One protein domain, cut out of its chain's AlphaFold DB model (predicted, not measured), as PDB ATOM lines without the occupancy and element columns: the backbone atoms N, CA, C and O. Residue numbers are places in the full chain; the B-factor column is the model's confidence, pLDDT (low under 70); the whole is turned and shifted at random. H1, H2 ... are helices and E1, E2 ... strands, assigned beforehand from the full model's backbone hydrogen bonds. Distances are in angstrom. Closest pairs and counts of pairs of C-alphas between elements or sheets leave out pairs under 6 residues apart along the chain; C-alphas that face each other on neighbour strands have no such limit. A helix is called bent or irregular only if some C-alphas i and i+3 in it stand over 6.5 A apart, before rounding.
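Overview. This is residues 285 to 462 of the 463 residues of an uncharacterized protein of Mucinivorans hirudinis (UniProt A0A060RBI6). Two helical hairpins, H2 with H3 and H4 with H5, join side by side through H2 and H4 to make the core, their helices running roughly along the long axis of the domain. H1 lies beside H2 at one end of that axis, H6 is set off by itself at the other end, and a small two-stranded hairpin, E1 and E2, leads into H2; residues 430 to 435 stick out from the body. The printed part has 178 residues with six named helices and two named strands, in the order H1, E1, E2, H2, H3, H4, H5, H6; the sheet E1 - E2 is antiparallel and the class is mostly helix. It is compact, with a radius of gyration of the C-alphas of 18.2 A and spans of 53 by 36 by 28 A.

Along the chain. H1, residues 295 to 309, begins at C-alpha 295 (165.371, 152.788, 119.095) and is 20.9 A long. E1 is residues 317 to 320 and E2 residues 333 to 336. H2, residues 338 to 355, is 25.2 A long and starts at C-alpha 338 (159.370, 158.880, 146.324). H3 is residues 360 to 372, and H4 residues 395 to 407. H5, residues 411 to 428, is 24.3 A long and irregular: C-alphas 417 and 420 are 7.1 A apart, with a kink of 61 degrees near residue 418. H6, residues 448 to 461, ends at C-alpha 461 (170.172, 152.050, 160.972); it is neither bent nor irregular, but only just, with C-alphas 458 and 461 6.5 A apart.

Arrangement. H1 and H2 are near each other, with 8 pairs of C-alphas within 10 A. The hairpin E1 and E2 is antiparallel at 160 degrees, with N 317 and O 336 at 2.8 A and N 334 and O 319 at 2.9 A, within hydrogen-bond range. H2 touches H3 with residues 338 to 345 alone, the closest C-alphas being those of Thr 338 and Leu 370, 6.3 A; this helical hairpin has a shallow tilt of 15 degrees, opposite ways. H2 touches H4, closest at the C-alphas of Asp 346 and Leu 404, 5.3 A, at a shallow tilt of 28 degrees, the same way. H4 and H5, also a helical hairpin, touch at the C-alphas of Leu 405 and Ser 411, their closest, 5.8 A, at a shallow tilt of 24 degrees, opposite ways. H6 is apart from H5 and H4, for instance. Each O i to N i+4 pair is within hydrogen-bond range in H1, H2, H3, H4 and H6, and 9 of 14 are in H5.

Size, cuts and confidence. The two C-alphas farthest apart, those of Ser 293 and Asn 445, are 55.2 A apart. The printed part has no cut. The links E1 to E2, H3 to H4 and H5 to H6 are long, with 12, 22 and 19 residues. The mean pLDDT of the printed part is 89.5; residues 429 to 436 and residue 462 are under 70.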
ATOM      1  N   CYS A 285     148.702 160.071 131.283       84.81
ATOM      2  CA  CYS A 285     149.443 161.327 131.160       84.81
ATOM      3  C   CYS A 285     150.903 161.096 130.733       84.81
ATOM      4  O   CYS A 285     151.711 162.022 130.798       84.81
ATOM      5  N   PHE A 286     151.276 159.875 130.329       92.38
ATOM      6  CA  PHE A 286     152.628 159.599 129.863       92.38
ATOM      7  C   PHE A 286     152.857 160.266 128.505       92.38
ATOM      8  O   PHE A 286     152.017 160.200 127.606       92.38
ATOM      9  N   PHE A 287     154.015 160.898 128.341       92.50
ATOM     10  CA  PHE A 287     154.330 161.657 127.137       92.50
ATOM     11  C   PHE A 287     154.454 160.772 125.881       92.50
ATOM     12  O   PHE A 287     154.636 159.551 125.941       92.50
ATOM     13  N   ASP A 288     154.362 161.403 124.709       90.00
ATOM     14  CA  ASP A 288     154.429 160.718 123.416       90.00
ATOM     15  C   ASP A 288     155.861 160.270 123.076       90.00
ATOM     16  O   ASP A 288     156.696 161.041 122.593       90.00
ATOM     17  N   ILE A 289     156.125 158.981 123.296       91.12
ATOM     18  CA  ILE A 289     157.423 158.342 123.051       91.12
ATOM     19  C   ILE A 289     157.745 158.150 121.561       91.12
ATOM     20  O   ILE A 289     158.905 157.908 121.228       91.12
ATOM     21  N   THR A 290     156.766 158.269 120.651       87.19
ATOM     22  CA  THR A 290     156.968 158.000 119.209       87.19
ATOM     23  C   THR A 290     157.917 158.997 118.545       87.19
ATOM     24  O   THR A 290     158.494 158.723 117.494       87.19
ATOM     25  N   LYS A 291     158.127 160.147 119.190       84.31
ATOM     26  CA  LYS A 291     159.054 161.197 118.761       84.31
ATOM     27  C   LYS A 291     160.519 160.883 119.088       84.31
ATOM     28  O   LYS A 291     161.410 161.547 118.559       84.31
ATOM     29  N   CYS A 292     160.791 159.873 119.917       89.94
ATOM     30  CA  CYS A 292     162.146 159.425 120.218       89.94
ATOM     31  C   CYS A 292     162.717 158.614 119.043       89.94
ATOM     32  O   CYS A 292     162.323 157.475 118.801       89.94
ATOM     33  N   SER A 293     163.684 159.182 118.318       86.50
ATOM     34  CA  SER A 293     164.311 158.517 117.164       86.50
ATOM     35  C   SER A 293     165.322 157.425 117.540       86.50
ATOM     36  O   SER A 293     165.680 156.601 116.698       86.50
ATOM     37  N   ASN A 294     165.797 157.398 118.789       91.06
ATOM     38  CA  ASN A 294     166.727 156.381 119.266       91.06
ATOM     39  C   ASN A 294     165.961 155.117 119.680       91.06
ATOM     40  O   ASN A 294     165.303 155.082 120.718       91.06
ATOM     41  N   THR A 295     166.104 154.048 118.898       90.31
ATOM     42  CA  THR A 295     165.371 152.788 119.095       90.31
ATOM     43  C   THR A 295     165.656 152.105 120.432       90.31
ATOM     44  O   THR A 295     164.789 151.411 120.954       90.31
ATOM     45  N   ILE A 296     166.857 152.263 121.000       92.44
ATOM     46  CA  ILE A 296     167.205 151.659 122.296       92.44
ATOM     47  C   ILE A 296     166.504 152.421 123.423       92.44
ATOM     48  O   ILE A 296     165.877 151.805 124.282       92.44
ATOM     49  N   VAL A 297     166.563 153.754 123.383       93.06
ATOM     50  CA  VAL A 297     165.903 154.616 124.373       93.06
ATOM     51  C   VAL A 297     164.386 154.460 124.295       93.06
ATOM     52  O   VAL A 297     163.746 154.282 125.323       93.06
ATOM     53  N   SER A 298     163.821 154.433 123.087       92.06
ATOM     54  CA  SER A 298     162.388 154.223 122.860       92.06
ATOM     55  C   SER A 298     161.888 152.916 123.493       92.06
ATOM     56  O   SER A 298     160.913 152.946 124.236       92.06
ATOM     57  N   ARG A 299     162.613 151.799 123.331       93.12
ATOM     58  CA  ARG A 299     162.276 150.526 124.000       93.12
ATOM     59  C   ARG A 299     162.347 150.605 125.527       93.12
ATOM     60  O   ARG A 299     161.541 149.984 126.211       93.12
ATOM     61  N   GLY A 300     163.308 151.354 126.071       94.31
ATOM     62  CA  GLY A 300     163.375 151.618 127.512       94.31
ATOM     63  C   GLY A 300     162.170 152.427 128.006       94.31
ATOM     64  O   GLY A 300     161.568 152.087 129.022       94.31
ATOM     65  N   LEU A 301     161.768 153.451 127.251       94.88
ATOM     66  CA  LEU A 301     160.586 154.263 127.545       94.88
ATOM     67  C   LEU A 301     159.281 153.467 127.432       94.88
ATOM     68  O   LEU A 301     158.378 153.699 128.227       94.88
ATOM     69  N   GLU A 302     159.175 152.509 126.507       94.31
ATOM     70  CA  GLU A 302     158.032 151.585 126.432       94.31
ATOM     71  C   GLU A 302     157.890 150.754 127.712       94.31
ATOM     72  O   GLU A 302     156.778 150.590 128.214       94.31
ATOM     73  N   TYR A 303     159.006 150.273 128.272       94.12
ATOM     74  CA  TYR A 303     158.995 149.545 129.542       94.12
ATOM     75  C   TYR A 303     158.505 150.433 130.693       94.12
ATOM     76  O   TYR A 303     157.609 150.038 131.437       94.12
ATOM     77  N   ILE A 304     159.039 151.655 130.796       95.12
ATOM     78  CA  ILE A 304     158.638 152.627 131.826       95.12
ATOM     79  C   ILE A 304     157.164 153.004 131.665       95.12
ATOM     80  O   ILE A 304     156.434 153.018 132.650       95.12
ATOM     81  N   LYS A 305     156.699 153.253 130.434       93.94
ATOM     82  CA  LYS A 305     155.288 153.533 130.149       93.94
ATOM     83  C   LYS A 305     154.399 152.361 130.558       93.94
ATOM     84  O   LYS A 305     153.329 152.569 131.124       93.94
ATOM     85  N   ASN A 306     154.818 151.129 130.278       92.56
ATOM     86  CA  ASN A 306     154.059 149.955 130.684       92.56
ATOM     87  C   ASN A 306     153.964 149.848 132.213       92.56
ATOM     88  O   ASN A 306     152.872 149.603 132.717       92.56
ATOM     89  N   ASP A 307     155.057 150.063 132.950       92.50
ATOM     90  CA  ASP A 307     155.008 150.065 134.418       92.50
ATOM     91  C   ASP A 307     154.175 151.239 134.959       92.50
ATOM     92  O   ASP A 307     153.332 151.036 135.832       92.50
ATOM     93  N   TYR A 308     154.300 152.435 134.366       92.81
ATOM     94  CA  TYR A 308     153.445 153.592 134.654       92.81
ATOM     95  C   TYR A 308     151.974 153.193 134.581       92.81
ATOM     96  O   TYR A 308     151.281 153.306 135.582       92.81
ATOM     97  N   LEU A 309     151.506 152.617 133.467       91.25
ATOM     98  CA  LEU A 309     150.106 152.202 133.291       91.25
ATOM     99  C   LEU A 309     149.612 151.196 134.349       91.25
ATOM    100  O   LEU A 309     148.405 151.121 134.597       91.25
ATOM    101  N   HIS A 310     150.523 150.469 135.000       90.56
ATOM    102  CA  HIS A 310     150.259 149.559 136.120       90.56
ATOM    103  C   HIS A 310     150.600 150.191 137.480       90.56
ATOM    104  O   HIS A 310     150.993 149.501 138.422       90.56
ATOM    105  N   SER A 311     150.444 151.511 137.600       90.12
ATOM    106  CA  SER A 311     150.700 152.269 138.826       90.12
ATOM    107  C   SER A 311     152.119 152.103 139.367       90.12
ATOM    108  O   SER A 311     152.308 152.138 140.588       90.12
ATOM    109  N   TYR A 312     153.112 151.948 138.490       92.81
ATOM    110  CA  TYR A 312     154.514 151.788 138.871       92.81
ATOM    111  C   TYR A 312     154.734 150.611 139.837       92.81
ATOM    112  O   TYR A 312     155.405 150.741 140.864       92.81
ATOM    113  N   ALA A 313     154.089 149.475 139.561       91.88
ATOM    114  CA  ALA A 313     154.147 148.292 140.415       91.88
ATOM    115  C   ALA A 313     155.565 147.712 140.535       91.88
ATOM    116  O   ALA A 313     155.888 147.131 141.572       91.88
ATOM    117  N   ASP A 314     156.399 147.857 139.502       91.25
ATOM    118  CA  ASP A 314     157.798 147.431 139.536       91.25
ATOM    119  C   ASP A 314     158.726 148.484 140.148       91.25
ATOM    120  O   ASP A 314     159.665 148.115 140.853       91.25
ATOM    121  N   LEU A 315     158.467 149.775 139.913       93.38
ATOM    122  CA  LEU A 315     159.263 150.871 140.476       93.38
ATOM    123  C   LEU A 315     159.072 151.029 141.997       93.38
ATOM    124  O   LEU A 315     160.009 151.410 142.701       93.38
ATOM    125  N   LYS A 316     157.865 150.760 142.514       94.25
ATOM    126  CA  LYS A 316     157.547 150.862 143.946       94.25
ATOM    127  C   LYS A 316     158.352 149.863 144.769       94.25
ATOM    128  O   LYS A 316     158.303 148.656 144.539       94.25
ATOM    129  N   HIS A 317     158.997 150.355 145.820       94.56
ATOM    130  CA  HIS A 317     159.546 149.498 146.856       94.56
ATOM    131  C   HIS A 317     158.436 149.107 147.834       94.56
ATOM    132  O   HIS A 317     157.775 149.963 148.424       94.56
ATOM    133  N   ILE A 318     158.235 147.801 147.990       94.25
ATOM    134  CA  ILE A 318     157.291 147.199 148.928       94.25
ATOM    135  C   ILE A 318     158.095 146.463 149.989       94.25
ATOM    136  O   ILE A 318     158.844 145.542 149.666       94.25
ATOM    137  N   MET A 319     157.915 146.848 151.245       92.50
ATOM    138  CA  MET A 319     158.608 146.251 152.376       92.50
ATOM    139  C   MET A 319     157.604 145.709 153.384       92.50
ATOM    140  O   MET A 319     156.585 146.343 153.668       92.50
ATOM    141  N   TYR A 320     157.908 144.529 153.916       92.06
ATOM    142  CA  TYR A 320     157.236 143.983 155.084       92.06
ATOM    143  C   TYR A 320     158.033 144.363 156.329       92.06
ATOM    144  O   TYR A 320     159.218 144.043 156.407       92.06
ATOM    145  N   LEU A 321     157.393 145.044 157.274       89.88
ATOM    146  CA  LEU A 321     157.949 145.357 158.583       89.88
ATOM    147  C   LEU A 321     157.091 144.715 159.663       89.88
ATOM    148  O   LEU A 321     155.946 145.113 159.897       89.88
ATOM    149  N   SER A 322     157.673 143.715 160.311       85.12
ATOM    150  CA  SER A 322     157.045 142.960 161.381       85.12
ATOM    151  C   SER A 322     157.076 143.710 162.707       85.12
ATOM    152  O   SER A 322     157.974 144.507 162.975       85.12
ATOM    153  N   ASN A 323     156.142 143.368 163.595       82.06
ATOM    154  CA  ASN A 323     156.196 143.812 164.989       82.06
ATOM    155  C   ASN A 323     157.325 143.107 165.767       82.06
ATOM    156  O   ASN A 323     157.671 143.557 166.855       82.06
ATOM    157  N   LEU A 324     157.904 142.024 165.223       80.81
ATOM    158  CA  LEU A 324     159.093 141.373 165.787       80.81
ATOM    159  C   LEU A 324     160.331 142.282 165.753       80.81
ATOM    160  O   LEU A 324     161.219 142.129 166.582       80.81
ATOM    161  N   ASP A 325     160.359 143.262 164.846       74.12
ATOM    162  CA  ASP A 325     161.453 144.223 164.704       74.12
ATOM    163  C   ASP A 325     161.175 145.543 165.455       74.12
ATOM    164  O   ASP A 325     161.699 146.598 165.092       74.12
ATOM    165  N   ASP A 326     160.350 145.510 166.505       77.94
ATOM    166  CA  ASP A 326     159.959 146.653 167.355       77.94
ATOM    167  C   ASP A 326     159.313 147.844 166.620       77.94
ATOM    168  O   ASP A 326     159.253 148.958 167.159       77.94
ATOM    169  N   PHE A 327     158.830 147.650 165.391       81.81
ATOM    170  CA  PHE A 327     158.053 148.679 164.711       81.81
ATOM    171  C   PHE A 327     156.640 148.746 165.288       81.81
ATOM    172  O   PHE A 327     155.975 147.729 165.473       81.81
ATOM    173  N   ASP A 328     156.157 149.961 165.541       81.81
ATOM    174  CA  ASP A 328     154.783 150.203 165.992       81.81
ATOM    175  C   ASP A 328     153.896 150.475 164.781       81.81
ATOM    176  O   ASP A 328     153.453 151.595 164.511       81.81
ATOM    177  N   ASN A 329     153.721 149.424 163.989       80.00
ATOM    178  CA  ASN A 329     153.021 149.485 162.722       80.00
ATOM    179  C   ASN A 329     151.574 149.011 162.878       80.00
ATOM    180  O   ASN A 329     151.294 147.922 163.372       80.00
ATOM    181  N   THR A 330     150.630 149.808 162.371       81.25
ATOM    182  CA  THR A 330     149.227 149.374 162.226       81.25
ATOM    183  C   THR A 330     149.034 148.440 161.030       81.25
ATOM    184  O   THR A 330     148.180 147.560 161.067       81.25
ATOM    185  N   ASN A 331     149.855 148.611 159.989       84.50
ATOM    186  CA  ASN A 331     149.920 147.773 158.795       84.50
ATOM    187  C   ASN A 331     151.356 147.290 158.620       84.50
ATOM    188  O   ASN A 331     152.260 148.109 158.681       84.50
ATOM    189  N   GLN A 332     151.566 146.007 158.328       90.25
ATOM    190  CA  GLN A 332     152.916 145.449 158.162       90.25
ATOM    191  C   GLN A 332     153.502 145.670 156.761       90.25
ATOM    192  O   GLN A 332     154.686 145.441 156.549       90.25
ATOM    193  N   ILE A 333     152.684 146.074 155.782       93.62
ATOM    194  CA  ILE A 333     153.140 146.369 154.421       93.62
ATOM    195  C   ILE A 333     153.259 147.873 154.228       93.62
ATOM    196  O   ILE A 333     152.288 148.617 154.384       93.62
ATOM    197  N   HIS A 334     154.449 148.291 153.815       93.31
ATOM    198  CA  HIS A 334     154.782 149.674 153.526       93.31
ATOM    199  C   HIS A 334     155.267 149.798 152.093       93.31
ATOM    200  O   HIS A 334     156.034 148.975 151.600       93.31
ATOM    201  N   ILE A 335     154.782 150.833 151.418       93.81
ATOM    202  CA  ILE A 335     155.037 151.058 150.001       93.81
ATOM    203  C   ILE A 335     155.580 152.469 149.837       93.81
ATOM    204  O   ILE A 335     155.020 153.428 150.382       93.81
ATOM    205  N   SER A 336     156.647 152.597 149.059       94.00
ATOM    206  CA  SER A 336     157.197 153.891 148.681       94.00
ATOM    207  C   SER A 336     157.729 153.894 147.261       94.00
ATOM    208  O   SER A 336     158.178 152.878 146.739       94.00
ATOM    209  N   ASP A 337     157.653 155.061 146.641       94.81
ATOM    210  CA  ASP A 337     158.177 155.351 145.312       94.81
ATOM    211  C   ASP A 337     158.765 156.763 145.209       94.81
ATOM    212  O   ASP A 337     159.068 157.211 144.106       94.81
ATOM    213  N   THR A 338     158.926 157.479 146.329       94.19
ATOM    214  CA  THR A 338     159.370 158.880 146.324       94.19
ATOM    215  C   THR A 338     160.763 159.012 145.709       94.19
ATOM    216  O   THR A 338     160.923 159.706 144.704       94.19
ATOM    217  N   PHE A 339     161.753 158.309 146.269       95.19
ATOM    218  CA  PHE A 339     163.131 158.332 145.784       95.19
ATOM    219  C   PHE A 339     163.226 157.846 144.334       95.19
ATOM    220  O   PHE A 339     163.823 158.492 143.476       95.19
ATOM    221  N   GLN A 340     162.592 156.705 144.049       95.69
ATOM    222  CA  GLN A 340     162.661 156.039 142.752       95.69
ATOM    223  C   GLN A 340     162.052 156.900 141.646       95.69
ATOM    224  O   GLN A 340     162.639 157.008 140.570       95.69
ATOM    225  N   ARG A 341     160.910 157.552 141.904       96.12
ATOM    226  CA  ARG A 341     160.315 158.495 140.951       96.12
ATOM    227  C   ARG A 341     161.151 159.752 140.803       96.12
ATOM    228  O   ARG A 341     161.336 160.200 139.678       96.12
ATOM    229  N   ALA A 342     161.689 160.305 141.889       96.94
ATOM    230  CA  ALA A 342     162.549 161.483 141.802       96.94
ATOM    231  C   ALA A 342     163.783 161.218 140.920       96.94
ATOM    232  O   ALA A 342     164.113 162.032 140.058       96.94
ATOM    233  N   LEU A 343     164.405 160.047 141.075       96.94
ATOM    234  CA  LEU A 343     165.517 159.587 140.243       96.94
ATOM    235  C   LEU A 343     165.099 159.312 138.789       96.94
ATOM    236  O   LEU A 343     165.788 159.723 137.854       96.94
ATOM    237  N   LEU A 344     163.966 158.632 138.581       97.25
ATOM    238  CA  LEU A 344     163.431 158.351 137.248       97.25
ATOM    239  C   LEU A 344     163.142 159.646 136.483       97.25
ATOM    240  O   LEU A 344     163.548 159.781 135.334       97.25
ATOM    241  N   ASN A 345     162.470 160.604 137.120       97.62
ATOM    242  CA  ASN A 345     162.088 161.868 136.500       97.62
ATOM    243  C   ASN A 345     163.313 162.730 136.160       97.62
ATOM    244  O   ASN A 345     163.339 163.348 135.097       97.62
ATOM    245  N   ASP A 346     164.362 162.690 136.988       96.50
ATOM    246  CA  ASP A 346     165.652 163.319 136.678       96.50
ATOM    247  C   ASP A 346     166.286 162.716 135.411       96.50
ATOM    248  O   ASP A 346     166.706 163.428 134.496       96.50
ATOM    249  N   CYS A 347     166.253 161.386 135.282       95.94
ATOM    250  CA  CYS A 347     166.708 160.703 134.069       95.94
ATOM    251  C   CYS A 347     165.842 161.051 132.846       95.94
ATOM    252  O   CYS A 347     166.367 161.228 131.744       95.94
ATOM    253  N   LEU A 348     164.520 161.154 133.017       96.62
ATOM    254  CA  LEU A 348     163.593 161.484 131.934       96.62
ATOM    255  C   LEU A 348     163.817 162.901 131.395       96.62
ATOM    256  O   LEU A 348     163.709 163.089 130.183       96.62
ATOM    257  N   LEU A 349     164.202 163.867 132.235       96.44
ATOM    258  CA  LEU A 349     164.597 165.211 131.793       96.44
ATOM    259  C   LEU A 349     165.811 165.161 130.853       96.44
ATOM    260  O   LEU A 349     165.759 165.703 129.748       96.44
ATOM    261  N   ALA A 350     166.859 164.413 131.213       94.06
ATOM    262  CA  ALA A 350     168.024 164.231 130.341       94.06
ATOM    263  C   ALA A 350     167.672 163.509 129.020       94.06
ATOM    264  O   ALA A 350     168.186 163.836 127.940       94.06
ATOM    265  N   VAL A 351     166.762 162.528 129.081       93.44
ATOM    266  CA  VAL A 351     166.237 161.838 127.893       93.44
ATOM    267  C   VAL A 351     165.430 162.790 127.010       93.44
ATOM    268  O   VAL A 351     165.576 162.738 125.788       93.44
ATOM    269  N   SER A 352     164.618 163.666 127.601       94.12
ATOM    270  CA  SER A 352     163.823 164.675 126.896       94.12
ATOM    271  C   SER A 352     164.697 165.612 126.072       94.12
ATOM    272  O   SER A 352     164.443 165.776 124.876       94.12
ATOM    273  N   GLU A 353     165.784 166.123 126.654       91.69
ATOM    274  CA  GLU A 353     166.753 166.964 125.946       91.69
ATOM    275  C   GLU A 353     167.422 166.219 124.782       91.69
ATOM    276  O   GLU A 353     167.502 166.727 123.659       91.69
ATOM    277  N   THR A 354     167.859 164.980 125.027       90.56
ATOM    278  CA  THR A 354     168.582 164.167 124.036       90.56
ATOM    279  C   THR A 354     167.679 163.729 122.879       90.56
ATOM    280  O   THR A 354     168.085 163.751 121.715       90.56
ATOM    281  N   CYS A 355     166.447 163.323 123.186       91.00
ATOM    282  CA  CYS A 355     165.498 162.759 122.225       91.00
ATOM    283  C   CYS A 355     164.527 163.796 121.652       91.00
ATOM    284  O   CYS A 355     163.761 163.456 120.752       91.00
ATOM    285  N   LYS A 356     164.567 165.042 122.142       89.94
ATOM    286  CA  LYS A 356     163.675 166.148 121.757       89.94
ATOM    287  C   LYS A 356     162.194 165.796 121.917       89.94
ATOM    288  O   LYS A 356     161.372 166.117 121.057       89.94
ATOM    289  N   VAL A 357     161.868 165.114 123.014       91.69
ATOM    290  CA  VAL A 357     160.488 164.774 123.385       91.69
ATOM    291  C   VAL A 357     159.996 165.748 124.444       91.69
ATOM    292  O   VAL A 357     160.727 166.047 125.380       91.69
ATOM    293  N   ASP A 358     158.781 166.266 124.288       92.81
ATOM    294  CA  ASP A 358     158.172 167.157 125.278       92.81
ATOM    295  C   ASP A 358     157.580 166.330 126.421       92.81
ATOM    296  O   ASP A 358     156.756 165.448 126.178       92.81
ATOM    297  N   ILE A 359     158.034 166.606 127.643       95.25
ATOM    298  CA  ILE A 359     157.623 165.904 128.866       95.25
ATOM    299  C   ILE A 359     157.108 166.863 129.945       95.25
ATOM    300  O   ILE A 359     156.908 166.443 131.080       95.25
ATOM    301  N   SER A 360     156.928 168.145 129.615       93.19
ATOM    302  CA  SER A 360     156.638 169.216 130.579       93.19
ATOM    303  C   SER A 360     155.402 168.929 131.436       93.19
ATOM    304  O   SER A 360     155.508 168.895 132.661       93.19
ATOM    305  N   ASP A 361     154.270 168.602 130.807       93.50
ATOM    306  CA  ASP A 361     153.022 168.265 131.507       93.50
ATOM    307  C   ASP A 361     153.170 167.051 132.441       93.50
ATOM    308  O   ASP A 361     152.601 167.020 133.532       93.50
ATOM    309  N   TYR A 362     153.942 166.044 132.018       95.12
ATOM    310  CA  TYR A 362     154.211 164.849 132.816       95.12
ATOM    311  C   TYR A 362     155.079 165.187 134.039       95.12
ATOM    312  O   TYR A 362     154.759 164.784 135.156       95.12
ATOM    313  N   ILE A 363     156.148 165.968 133.846       96.50
ATOM    314  CA  ILE A 363     157.046 166.383 134.930       96.50
ATOM    315  C   ILE A 363     156.322 167.269 135.943       96.50
ATOM    316  O   ILE A 363     156.520 167.082 137.141       96.50
ATOM    317  N   ASP A 364     155.452 168.176 135.500       95.19
ATOM    318  CA  ASP A 364     154.674 169.024 136.409       95.19
ATOM    319  C   ASP A 364     153.765 168.190 137.327       95.19
ATOM    320  O   ASP A 364     153.743 168.408 138.541       95.19
ATOM    321  N   GLN A 365     153.097 167.164 136.788       94.62
ATOM    322  CA  GLN A 365     152.279 166.243 137.589       94.62
ATOM    323  C   GLN A 365     153.109 165.423 138.580       94.62
ATOM    324  O   GLN A 365     152.698 165.219 139.725       94.62
ATOM    325  N   GLU A 366     154.281 164.950 138.160       95.75
ATOM    326  CA  GLU A 366     155.166 164.177 139.027       95.75
ATOM    327  C   GLU A 366     155.788 165.035 140.138       95.75
ATOM    328  O   GLU A 366     155.891 164.585 141.280       95.75
ATOM    329  N   VAL A 367     156.151 166.290 139.850       97.00
ATOM    330  CA  VAL A 367     156.608 167.246 140.870       97.00
ATOM    331  C   VAL A 367     155.499 167.497 141.890       97.00
ATOM    332  O   VAL A 367     155.754 167.401 143.093       97.00
ATOM    333  N   ASP A 368     154.264 167.736 141.445       95.62
ATOM    334  CA  ASP A 368     153.118 167.905 142.342       95.62
ATOM    335  C   ASP A 368     152.879 166.658 143.207       95.62
ATOM    336  O   ASP A 368     152.655 166.767 144.419       95.62
ATOM    337  N   TYR A 369     152.974 165.460 142.622       94.94
ATOM    338  CA  TYR A 369     152.894 164.200 143.365       94.94
ATOM    339  C   TYR A 369     153.962 164.129 144.463       94.94
ATOM    340  O   TYR A 369     153.631 163.905 145.631       94.94
ATOM    341  N   LEU A 370     155.230 164.375 144.122       96.25
ATOM    342  CA  LEU A 370     156.346 164.307 145.064       96.25
ATOM    343  C   LEU A 370     156.215 165.352 146.180       96.25
ATOM    344  O   LEU A 370     156.422 165.023 147.350       96.25
ATOM    345  N   MET A 371     155.797 166.584 145.874       95.50
ATOM    346  CA  MET A 371     155.589 167.620 146.896       95.50
ATOM    347  C   MET A 371     154.497 167.233 147.900       95.50
ATOM    348  O   MET A 371     154.634 167.496 149.098       95.50
ATOM    349  N   ASN A 372     153.450 166.546 147.441       93.88
ATOM    350  CA  ASN A 372     152.370 166.050 148.295       93.88
ATOM    351  C   ASN A 372     152.768 164.831 149.152       93.88
ATOM    352  O   ASN A 372     152.047 164.489 150.089       93.88
ATOM    353  N   ARG A 373     153.911 164.188 148.874       93.38
ATOM    354  CA  ARG A 373     154.461 163.065 149.660       93.38
ATOM    355  C   ARG A 373     155.399 163.496 150.788       93.38
ATOM    356  O   ARG A 373     155.848 162.649 151.556       93.38
ATOM    357  N   ARG A 374     155.686 164.794 150.900       94.06
ATOM    358  CA  ARG A 374     156.506 165.370 151.971       94.06
ATOM    359  C   ARG A 374     155.864 165.123 153.339       94.06
ATOM    360  O   ARG A 374     154.643 165.201 153.487       94.06
ATOM    361  N   ASN A 375     156.686 164.926 154.365       92.31
ATOM    362  CA  ASN A 375     156.209 164.825 155.739       92.31
ATOM    363  C   ASN A 375     155.476 166.107 156.178       92.31
ATOM    364  O   ASN A 375     155.926 167.234 155.945       92.31
ATOM    365  N   ILE A 376     154.329 165.922 156.836       88.38
ATOM    366  CA  ILE A 376     153.465 167.005 157.329       88.38
ATOM    367  C   ILE A 376     153.859 167.347 158.772       88.38
ATOM    368  O   ILE A 376     153.093 167.177 159.717       88.38
ATOM    369  N   ASP A 377     155.095 167.805 158.944       88.44
ATOM    370  CA  ASP A 377     155.607 168.340 160.205       88.44
ATOM    371  C   ASP A 377     156.470 169.593 159.959       88.44
ATOM    372  O   ASP A 377     156.574 170.095 158.832       88.44
ATOM    373  N   VAL A 378     157.030 170.146 161.038       87.19
ATOM    374  CA  VAL A 378     157.831 171.381 161.002       87.19
ATOM    375  C   VAL A 378     159.168 171.216 160.275       87.19
ATOM    376  O   VAL A 378     159.693 172.202 159.766       87.19
ATOM    377  N   VAL A 379     159.708 169.994 160.217       90.19
ATOM    378  CA  VAL A 379     160.967 169.684 159.523       90.19
ATOM    379  C   VAL A 379     160.694 169.472 158.040       90.19
ATOM    380  O   VAL A 379     161.434 169.962 157.190       90.19
ATOM    381  N   GLY A 380     159.599 168.790 157.709       92.06
ATOM    382  CA  GLY A 380     159.299 168.399 156.344       92.06
ATOM    383  C   GLY A 380     160.237 167.309 155.845       92.06
ATOM    384  O   GLY A 380     160.505 166.338 156.547       92.06
ATOM    385  N   GLY A 381     160.711 167.469 154.608       93.62
ATOM    386  CA  GLY A 381     161.500 166.448 153.926       93.62
ATOM    387  C   GLY A 381     160.676 165.218 153.543       93.62
ATOM    388  O   GLY A 381     159.449 165.187 153.692       93.62
ATOM    389  N   TRP A 382     161.365 164.206 153.038       95.69
ATOM    390  CA  TRP A 382     160.776 162.952 152.591       95.69
ATOM    391  C   TRP A 382     161.432 161.817 153.356       95.69
ATOM    392  O   TRP A 382     162.651 161.769 153.444       95.69
ATOM    393  N   SER A 383     160.605 160.964 153.954       92.62
ATOM    394  CA  SER A 383     161.052 159.693 154.513       92.62
ATOM    395  C   SER A 383     160.974 158.626 153.433       92.62
ATOM    396  O   SER A 383     159.956 158.548 152.733       92.62
ATOM    397  N   TYR A 384     161.956 157.728 153.411       91.19
ATOM    398  CA  TYR A 384     161.963 156.615 152.473       91.19
ATOM    399  C   TYR A 384     160.684 155.766 152.537       91.19
ATOM    400  O   TYR A 384     160.153 155.410 151.496       91.19
ATOM    401  N   PHE A 385     160.101 155.527 153.723       91.19
ATOM    402  CA  PHE A 385     158.734 154.995 153.877       91.19
ATOM    403  C   PHE A 385     157.866 155.922 154.744       91.19
ATOM    404  O   PHE A 385     157.873 155.799 155.968       91.19
ATOM    405  N   PRO A 386     157.042 156.806 154.147       87.12
ATOM    406  CA  PRO A 386     156.269 157.803 154.902       87.12
ATOM    407  C   PRO A 386     155.236 157.221 155.877       87.12
ATOM    408  O   PRO A 386     154.796 157.900 156.803       87.12
ATOM    409  N   THR A 387     154.819 155.971 155.663       89.00
ATOM    410  CA  THR A 387     153.866 155.262 156.530       89.00
ATOM    411  C   THR A 387     154.504 154.677 157.790       89.00
ATOM    412  O   THR A 387     153.770 154.220 158.657       89.00
ATOM    413  N   VAL A 388     155.838 154.653 157.880       89.44
ATOM    414  CA  VAL A 388     156.582 154.100 159.019       89.44
ATOM    415  C   VAL A 388     157.019 155.260 159.905       89.44
ATOM    416  O   VAL A 388     157.773 156.135 159.477       89.44
ATOM    417  N   MET A 389     156.533 155.302 161.144       88.44
ATOM    418  CA  MET A 389     156.763 156.448 162.031       88.44
ATOM    419  C   MET A 389     158.225 156.558 162.476       88.44
ATOM    420  O   MET A 389     158.704 157.657 162.753       88.44
ATOM    421  N   GLU A 390     158.912 155.423 162.532       88.94
ATOM    422  CA  GLU A 390     160.291 155.226 162.965       88.94
ATOM    423  C   GLU A 390     161.324 155.668 161.928       88.94
ATOM    424  O   GLU A 390     162.480 155.863 162.291       88.94
ATOM    425  N   ILE A 391     160.928 155.851 160.663       89.31
ATOM    426  CA  ILE A 391     161.842 156.241 159.583       89.31
ATOM    427  C   ILE A 391     161.826 157.766 159.437       89.31
ATOM    428  O   ILE A 391     160.818 158.379 159.062       89.31
ATOM    429  N   ALA A 392     162.948 158.394 159.786       91.75
ATOM    430  CA  ALA A 392     163.165 159.827 159.607       91.75
ATOM    431  C   ALA A 392     163.278 160.200 158.119       91.75
ATOM    432  O   ALA A 392     163.581 159.332 157.301       91.75
ATOM    433  N   PRO A 393     163.051 161.476 157.754       93.62
ATOM    434  CA  PRO A 393     163.571 161.983 156.496       93.62
ATOM    435  C   PRO A 393     165.094 161.856 156.452       93.62
ATOM    436  O   PRO A 393     165.742 161.969 157.494       93.62
ATOM    437  N   ASP A 394     165.659 161.702 155.263       92.31
ATOM    438  CA  ASP A 394     167.106 161.657 155.061       92.31
ATOM    439  C   ASP A 394     167.580 162.633 153.972       92.31
ATOM    440  O   ASP A 394     166.794 163.248 153.239       92.31
ATOM    441  N   ILE A 395     168.892 162.856 153.944       92.19
ATOM    442  CA  ILE A 395     169.538 163.781 153.013       92.19
ATOM    443  C   ILE A 395     169.607 163.238 151.582       92.19
ATOM    444  O   ILE A 395     169.748 164.052 150.669       92.19
ATOM    445  N   ASP A 396     169.501 161.923 151.373       92.38
ATOM    446  CA  ASP A 396     169.561 161.310 150.043       92.38
ATOM    447  C   ASP A 396     168.249 161.586 149.295       92.38
ATOM    448  O   ASP A 396     168.261 162.120 148.181       92.38
ATOM    449  N   ASP A 397     167.114 161.339 149.955       94.94
ATOM    450  CA  ASP A 397     165.777 161.714 149.492       94.94
ATOM    451  C   ASP A 397     165.679 163.228 149.238       94.94
ATOM    452  O   ASP A 397     165.245 163.674 148.170       94.94
ATOM    453  N   LEU A 398     166.122 164.050 150.198       95.88
ATOM    454  CA  LEU A 398     166.109 165.509 150.061       95.88
ATOM    455  C   LEU A 398     166.990 165.985 148.894       95.88
ATOM    456  O   LEU A 398     166.577 166.854 148.125       95.88
ATOM    457  N   GLY A 399     168.196 165.432 148.767       95.88
ATOM    458  CA  GLY A 399     169.157 165.785 147.727       95.88
ATOM    459  C   GLY A 399     168.630 165.470 146.331       95.88
ATOM    460  O   GLY A 399     168.654 166.344 145.461       95.88
ATOM    461  N   GLN A 400     168.073 164.270 146.136       97.25
ATOM    462  CA  GLN A 400     167.506 163.864 144.849       97.25
ATOM    463  C   GLN A 400     166.303 164.734 144.451       97.25
ATOM    464  O   GLN A 400     166.166 165.102 143.283       97.25
ATOM    465  N   ILE A 401     165.454 165.122 145.410       97.81
ATOM    466  CA  ILE A 401     164.335 166.039 145.150       97.81
ATOM    467  C   ILE A 401     164.836 167.432 144.758       97.81
ATOM    468  O   ILE A 401     164.337 168.009 143.792       97.81
ATOM    469  N   ILE A 402     165.831 167.981 145.463       97.81
ATOM    470  CA  ILE A 402     166.421 169.283 145.112       97.81
ATOM    471  C   ILE A 402     167.003 169.241 143.697       97.81
ATOM    472  O   ILE A 402     166.761 170.161 142.916       97.81
ATOM    473  N   GLN A 403     167.730 168.176 143.353       97.56
ATOM    474  CA  GLN A 403     168.299 167.992 142.019       97.56
ATOM    475  C   GLN A 403     167.215 167.972 140.936       97.56
ATOM    476  O   GLN A 403     167.310 168.737 139.975       97.56
ATOM    477  N   LEU A 404     166.151 167.184 141.129       97.81
ATOM    478  CA  LEU A 404     165.009 167.159 140.215       97.81
ATOM    479  C   LEU A 404     164.395 168.555 140.043       97.81
ATOM    480  O   LEU A 404     164.144 168.975 138.918       97.81
ATOM    481  N   LEU A 405     164.166 169.291 141.134       97.81
ATOM    482  CA  LEU A 405     163.563 170.627 141.074       97.81
ATOM    483  C   LEU A 405     164.439 171.628 140.312       97.81
ATOM    484  O   LEU A 405     163.909 172.454 139.570       97.81
ATOM    485  N   ILE A 406     165.765 171.553 140.461       97.12
ATOM    486  CA  ILE A 406     166.703 172.387 139.696       97.12
ATOM    487  C   ILE A 406     166.607 172.046 138.206       97.12
ATOM    488  O   ILE A 406     166.431 172.948 137.383       97.12
ATOM    489  N   ASN A 407     166.674 170.759 137.865       96.00
ATOM    490  CA  ASN A 407     166.672 170.299 136.476       96.00
ATOM    491  C   ASN A 407     165.315 170.527 135.788       96.00
ATOM    492  O   ASN A 407     165.268 170.842 134.602       96.00
ATOM    493  N   ALA A 408     164.215 170.480 136.543       96.06
ATOM    494  CA  ALA A 408     162.870 170.820 136.079       96.06
ATOM    495  C   ALA A 408     162.596 172.338 136.019       96.06
ATOM    496  O   ALA A 408     161.487 172.743 135.677       96.06
ATOM    497  N   GLN A 409     163.575 173.188 136.362       95.69
ATOM    498  CA  GLN A 409     163.435 174.651 136.429       95.69
ATOM    499  C   GLN A 409     162.343 175.127 137.412       95.69
ATOM    500  O   GLN A 409     161.685 176.138 137.178       95.69
ATOM    501  N   LYS A 410     162.177 174.415 138.534       96.25
ATOM    502  CA  LYS A 410     161.207 174.684 139.615       96.25
ATOM    503  C   LYS A 410     161.890 175.139 140.911       96.25
ATOM    504  O   LYS A 410     161.507 174.755 142.022       96.25
ATOM    505  N   SER A 411     162.955 175.932 140.797       94.88
ATOM    506  CA  SER A 411     163.784 176.362 141.934       94.88
ATOM    507  C   SER A 411     163.004 177.131 143.011       94.88
ATOM    508  O   SER A 411     163.396 177.137 144.178       94.88
ATOM    509  N   GLU A 412     161.876 177.749 142.662       95.69
ATOM    510  CA  GLU A 412     160.964 178.396 143.607       95.69
ATOM    511  C   GLU A 412     160.379 177.420 144.642       95.69
ATOM    512  O   GLU A 412     160.122 177.809 145.787       95.69
ATOM    513  N   LEU A 413     160.223 176.141 144.285       96.62
ATOM    514  CA  LEU A 413     159.698 175.108 145.179       96.62
ATOM    515  C   LEU A 413     160.717 174.692 146.245       96.62
ATOM    516  O   LEU A 413     160.323 174.311 147.348       96.62
ATOM    517  N   ILE A 414     162.018 174.846 145.977       96.12
ATOM    518  CA  ILE A 414     163.089 174.564 146.946       96.12
ATOM    519  C   ILE A 414     162.937 175.480 148.163       96.12
ATOM    520  O   ILE A 414     162.899 175.010 149.304       96.12
ATOM    521  N   GLY A 415     162.760 176.783 147.909       92.62
ATOM    522  CA  GLY A 415     162.529 177.793 148.943       92.62
ATOM    523  C   GLY A 415     161.326 177.463 149.829       92.62
ATOM    524  O   GLY A 415     161.370 177.642 151.045       92.62
ATOM    525  N   ARG A 416     160.263 176.939 149.214       92.75
ATOM    526  CA  ARG A 416     158.993 176.640 149.877       92.75
ATOM    527  C   ARG A 416     158.997 175.322 150.655       92.75
ATOM    528  O   ARG A 416     158.448 175.281 151.752       92.75
ATOM    529  N   TYR A 417     159.561 174.258 150.088       95.06
ATOM    530  CA  TYR A 417     159.374 172.892 150.591       95.06
ATOM    531  C   TYR A 417     160.638 172.251 151.170       95.06
ATOM    532  O   TYR A 417     160.520 171.398 152.049       95.06
ATOM    533  N   CYS A 418     161.828 172.665 150.725       96.12
ATOM    534  CA  CYS A 418     163.092 172.026 151.105       96.12
ATOM    535  C   CYS A 418     163.830 172.781 152.221       96.12
ATOM    536  O   CYS A 418     164.511 172.161 153.035       96.12
ATOM    537  N   MET A 419     163.676 174.108 152.302       94.94
ATOM    538  CA  MET A 419     164.427 174.944 153.254       94.94
ATOM    539  C   MET A 419     164.323 174.518 154.729       94.94
ATOM    540  O   MET A 419     165.356 174.531 155.401       94.94
ATOM    541  N   PRO A 420     163.153 174.120 155.268       93.75
ATOM    542  CA  PRO A 420     163.071 173.664 156.659       93.75
ATOM    543  C   PRO A 420     163.935 172.422 156.944       93.75
ATOM    544  O   PRO A 420     164.660 172.391 157.945       93.75
ATOM    545  N   ALA A 421     163.922 171.444 156.036       94.00
ATOM    546  CA  ALA A 421     164.711 170.220 156.144       94.00
ATOM    547  C   ALA A 421     166.213 170.498 155.978       94.00
ATOM    548  O   ALA A 421     167.007 170.022 156.784       94.00
ATOM    549  N   ILE A 422     166.595 171.351 155.013       93.75
ATOM    550  CA  ILE A 422     167.986 171.807 154.826       93.75
ATOM    551  C   ILE A 422     168.514 172.452 156.112       93.75
ATOM    552  O   ILE A 422     169.583 172.092 156.602       93.75
ATOM    553  N   ASN A 423     167.754 173.386 156.689       91.94
ATOM    554  CA  ASN A 423     168.161 174.072 157.912       91.94
ATOM    555  C   ASN A 423     168.296 173.098 159.087       91.94
ATOM    556  O   ASN A 423     169.261 173.192 159.842       91.94
ATOM    557  N   THR A 424     167.370 172.145 159.215       90.81
ATOM    558  CA  THR A 424     167.423 171.127 160.272       90.81
ATOM    559  C   THR A 424     168.644 170.228 160.109       90.81
ATOM    560  O   THR A 424     169.348 170.006 161.093       90.81
ATOM    561  N   ALA A 425     168.941 169.768 158.891       88.88
ATOM    562  CA  ALA A 425     170.110 168.940 158.613       88.88
ATOM    563  C   ALA A 425     171.417 169.683 158.953       88.88
ATOM    564  O   ALA A 425     172.278 169.166 159.664       88.88
ATOM    565  N   LEU A 426     171.542 170.943 158.527       87.31
ATOM    566  CA  LEU A 426     172.730 171.758 158.800       87.31
ATOM    567  C   LEU A 426     172.901 172.091 160.290       87.31
ATOM    568  O   LEU A 426     174.026 172.134 160.774       87.31
ATOM    569  N   GLN A 427     171.811 172.325 161.023       84.50
ATOM    570  CA  GLN A 427     171.864 172.658 162.452       84.50
ATOM    571  C   GLN A 427     172.075 171.429 163.341       84.50
ATOM    572  O   GLN A 427     172.722 171.530 164.383       84.50
ATOM    573  N   SER A 428     171.531 170.276 162.949       74.19
ATOM    574  CA  SER A 428     171.518 169.085 163.802       74.19
ATOM    575  C   SER A 428     172.794 168.247 163.675       74.19
ATOM    576  O   SER A 428     173.183 167.576 164.630       74.19
ATOM    577  N   HIS A 429     173.509 168.340 162.549       64.88
ATOM    578  CA  HIS A 429     174.637 167.445 162.244       64.88
ATOM    579  C   HIS A 429     176.004 168.134 162.185       64.88
ATOM    580  O   HIS A 429     177.009 167.504 161.860       64.88
ATOM    581  N   TYR A 430     176.083 169.408 162.577       54.53
ATOM    582  CA  TYR A 430     177.349 170.130 162.698       54.53
ATOM    583  C   TYR A 430     177.955 169.966 164.105       54.53
ATOM    584  O   TYR A 430     178.055 170.928 164.857       54.53
ATOM    585  N   ASN A 431     178.349 168.744 164.490       50.66
ATOM    586  CA  ASN A 431     179.090 168.502 165.738       50.66
ATOM    587  C   ASN A 431     180.273 167.522 165.554       50.66
ATOM    588  O   ASN A 431     180.113 166.317 165.415       50.66
ATOM    589  N   HIS A 432     181.484 168.092 165.596       47.59
ATOM    590  CA  HIS A 432     182.778 167.538 166.043       47.59
ATOM    591  C   HIS A 432     183.378 166.231 165.482       47.59
ATOM    592  O   HIS A 432     184.351 165.742 166.061       47.59
ATOM    593  N   GLY A 433     182.966 165.721 164.320       50.66
ATOM    594  CA  GLY A 433     183.758 164.661 163.681       50.66
ATOM    595  C   GLY A 433     183.362 164.293 162.262       50.66
ATOM    596  O   GLY A 433     182.738 163.264 162.109       50.66
ATOM    597  N   ASN A 434     183.753 165.101 161.264       52.28
ATOM    598  CA  ASN A 434     183.922 164.832 159.812       52.28
ATOM    599  C   ASN A 434     182.992 163.847 159.048       52.28
ATOM    600  O   ASN A 434     183.266 163.572 157.882       52.28
ATOM    601  N   VAL A 435     181.909 163.339 159.628       55.84
ATOM    602  CA  VAL A 435     180.954 162.415 159.012       55.84
ATOM    603  C   VAL A 435     179.603 163.116 159.006       55.84
ATOM    604  O   VAL A 435     179.100 163.520 160.053       55.84
ATOM    605  N   ALA A 436     179.051 163.318 157.812       60.16
ATOM    606  CA  ALA A 436     177.704 163.841 157.659       60.16
ATOM    607  C   ALA A 436     176.717 162.736 158.048       60.16
ATOM    608  O   ALA A 436     176.675 161.702 157.386       60.16
ATOM    609  N   ALA A 437     175.957 162.947 159.121       70.81
ATOM    610  CA  ALA A 437     174.834 162.077 159.441       70.81
ATOM    611  C   ALA A 437     173.756 162.226 158.361       70.81
ATOM    612  O   ALA A 437     173.481 163.342 157.903       70.81
ATOM    613  N   THR A 438     173.167 161.111 157.942       82.38
ATOM    614  CA  THR A 438     172.248 161.085 156.796       82.38
ATOM    615  C   THR A 438     170.804 161.402 157.181       82.38
ATOM    616  O   THR A 438     170.032 161.860 156.344       82.38
ATOM    617  N   TRP A 439     170.433 161.231 158.450       89.31
ATOM    618  CA  TRP A 439     169.058 161.388 158.932       89.31
ATOM    619  C   TRP A 439     168.732 162.802 159.399       89.31
ATOM    620  O   TRP A 439     169.395 163.320 160.284       89.31
ATOM    621  N   ILE A 440     167.632 163.384 158.928       91.50
ATOM    622  CA  ILE A 440     167.204 164.747 159.254       91.50
ATOM    623  C   ILE A 440     166.285 164.734 160.485       91.50
ATOM    624  O   ILE A 440     165.057 164.676 160.377       91.50
ATOM    625  N   VAL A 441     166.883 164.822 161.677       90.12
ATOM    626  CA  VAL A 441     166.151 164.911 162.954       90.12
ATOM    627  C   VAL A 441     166.693 166.075 163.798       90.12
ATOM    628  O   VAL A 441     167.903 166.142 163.999       90.12
ATOM    629  N   PRO A 442     165.840 166.975 164.336       89.12
ATOM    630  CA  PRO A 442     166.282 168.078 165.192       89.12
ATOM    631  C   PRO A 442     167.033 167.589 166.433       89.12
ATOM    632  O   PRO A 442     166.597 166.624 167.052       89.12
ATOM    633  N   ASN A 443     168.098 168.277 166.855       84.38
ATOM    634  CA  ASN A 443     168.806 167.941 168.102       84.38
ATOM    635  C   ASN A 443     167.966 168.204 169.359       84.38
ATOM    636  O   ASN A 443     167.918 167.360 170.257       84.38
ATOM    637  N   ASP A 444     167.275 169.343 169.383       84.31
ATOM    638  CA  ASP A 444     166.506 169.835 170.523       84.31
ATOM    639  C   ASP A 444     165.005 169.889 170.208       84.31
ATOM    640  O   ASP A 444     164.595 169.924 169.048       84.31
ATOM    641  N   ASN A 445     164.171 169.932 171.254       86.38
ATOM    642  CA  ASN A 445     162.706 170.042 171.153       86.38
ATOM    643  C   ASN A 445     162.049 168.962 170.272       86.38
ATOM    644  O   ASN A 445     161.048 169.218 169.600       86.38
ATOM    645  N   LYS A 446     162.604 167.743 170.290       90.06
ATOM    646  CA  LYS A 446     162.067 166.589 169.564       90.06
ATOM    647  C   LYS A 446     160.631 166.295 169.996       90.06
ATOM    648  O   LYS A 446     160.323 166.172 171.182       90.06
ATOM    649  N   THR A 447     159.754 166.121 169.014       91.00
ATOM    650  CA  THR A 447     158.434 165.512 169.220       91.00
ATOM    651  C   THR A 447     158.571 164.039 169.621       91.00
ATOM    652  O   THR A 447     159.621 163.429 169.425       91.00
ATOM    653  N   ALA A 448     157.497 163.418 170.123       90.06
ATOM    654  CA  ALA A 448     157.498 161.986 170.443       90.06
ATOM    655  C   ALA A 448     157.912 161.108 169.241       90.06
ATOM    656  O   ALA A 448     158.716 160.191 169.398       90.06
ATOM    657  N   LYS A 449     157.434 161.449 168.033       89.25
ATOM    658  CA  LYS A 449     157.827 160.794 166.776       89.25
ATOM    659  C   LYS A 449     159.334 160.927 166.524       89.25
ATOM    660  O   LYS A 449     160.007 159.927 166.315       89.25
ATOM    661  N   GLN A 450     159.874 162.141 166.614       90.94
ATOM    662  CA  GLN A 450     161.298 162.410 166.368       90.94
ATOM    663  C   GLN A 450     162.218 161.763 167.409       90.94
ATOM    664  O   GLN A 450     163.308 161.319 167.070       90.94
ATOM    665  N   THR A 451     161.779 161.657 168.665       90.75
ATOM    666  CA  THR A 451     162.505 160.906 169.700       90.75
ATOM    667  C   THR A 451     162.599 159.425 169.342       90.75
ATOM    668  O   THR A 451     163.661 158.823 169.489       90.75
ATOM    669  N   LYS A 452     161.511 158.841 168.824       89.06
ATOM    670  CA  LYS A 452     161.503 157.450 168.359       89.06
ATOM    671  C   LYS A 452     162.406 157.249 167.140       89.06
ATOM    672  O   LYS A 452     163.184 156.301 167.111       89.06
ATOM    673  N   GLN A 453     162.340 158.164 166.176       89.75
ATOM    674  CA  GLN A 453     163.201 158.160 164.991       89.75
ATOM    675  C   GLN A 453     164.690 158.243 165.366       89.75
ATOM    676  O   GLN A 453     165.476 157.410 164.936       89.75
ATOM    677  N   ASP A 454     165.080 159.180 166.239       88.38
ATOM    678  CA  ASP A 454     166.469 159.310 166.711       88.38
ATOM    679  C   ASP A 454     166.964 158.046 167.433       88.38
ATOM    680  O   ASP A 454     168.107 157.630 167.239       88.38
ATOM    681  N   TYR A 455     166.107 157.394 168.225       87.75
ATOM    682  CA  TYR A 455     166.436 156.113 168.854       87.75
ATOM    683  C   TYR A 455     166.694 155.011 167.815       87.75
ATOM    684  O   TYR A 455     167.717 154.326 167.887       87.75
ATOM    685  N   MET A 456     165.800 154.858 166.836       86.56
ATOM    686  CA  MET A 456     165.913 153.825 165.799       86.56
ATOM    687  C   MET A 456     167.131 154.057 164.900       86.56
ATOM    688  O   MET A 456     167.860 153.113 164.606       86.56
ATOM    689  N   ASN A 457     167.423 155.310 164.545       84.88
ATOM    690  CA  ASN A 457     168.611 155.664 163.763       84.88
ATOM    691  C   ASN A 457     169.898 155.233 164.478       84.88
ATOM    692  O   ASN A 457     170.749 154.571 163.892       84.88
ATOM    693  N   ARG A 458     170.014 155.499 165.785       82.56
ATOM    694  CA  ARG A 458     171.208 155.131 166.570       82.56
ATOM    695  C   ARG A 458     171.365 153.634 166.815       82.56
ATOM    696  O   ARG A 458     172.487 153.179 167.016       82.56
ATOM    697  N   THR A 459     170.264 152.892 166.883       82.31
ATOM    698  CA  THR A 459     170.273 151.492 167.338       82.31
ATOM    699  C   THR A 459     170.145 150.475 166.213       82.31
ATOM    700  O   THR A 459     170.674 149.375 166.359       82.31
ATOM    701  N   LYS A 460     169.477 150.821 165.104       78.44
ATOM    702  CA  LYS A 460     169.193 149.892 163.998       78.44
ATOM    703  C   LYS A 460     169.832 150.301 162.672       78.44
ATOM    704  O   LYS A 460     170.353 149.437 161.976       78.44
ATOM    705  N   TRP A 461     169.814 151.590 162.327       73.19
ATOM    706  CA  TRP A 461     170.172 152.050 160.972       73.19
ATOM    707  C   TRP A 461     171.592 152.614 160.838       73.19
ATOM    708  O   TRP A 461     172.133 152.652 159.736       73.19
ATOM    709  N   GLY A 462     172.206 153.019 161.951       65.00
ATOM    710  CA  GLY A 462     173.455 153.777 161.949       65.00
ATOM    711  C   GLY A 462     173.212 155.286 161.836       65.00
ATOM    712  O   GLY A 462     172.148 155.736 161.405       65.00
TER     713      GLY A 462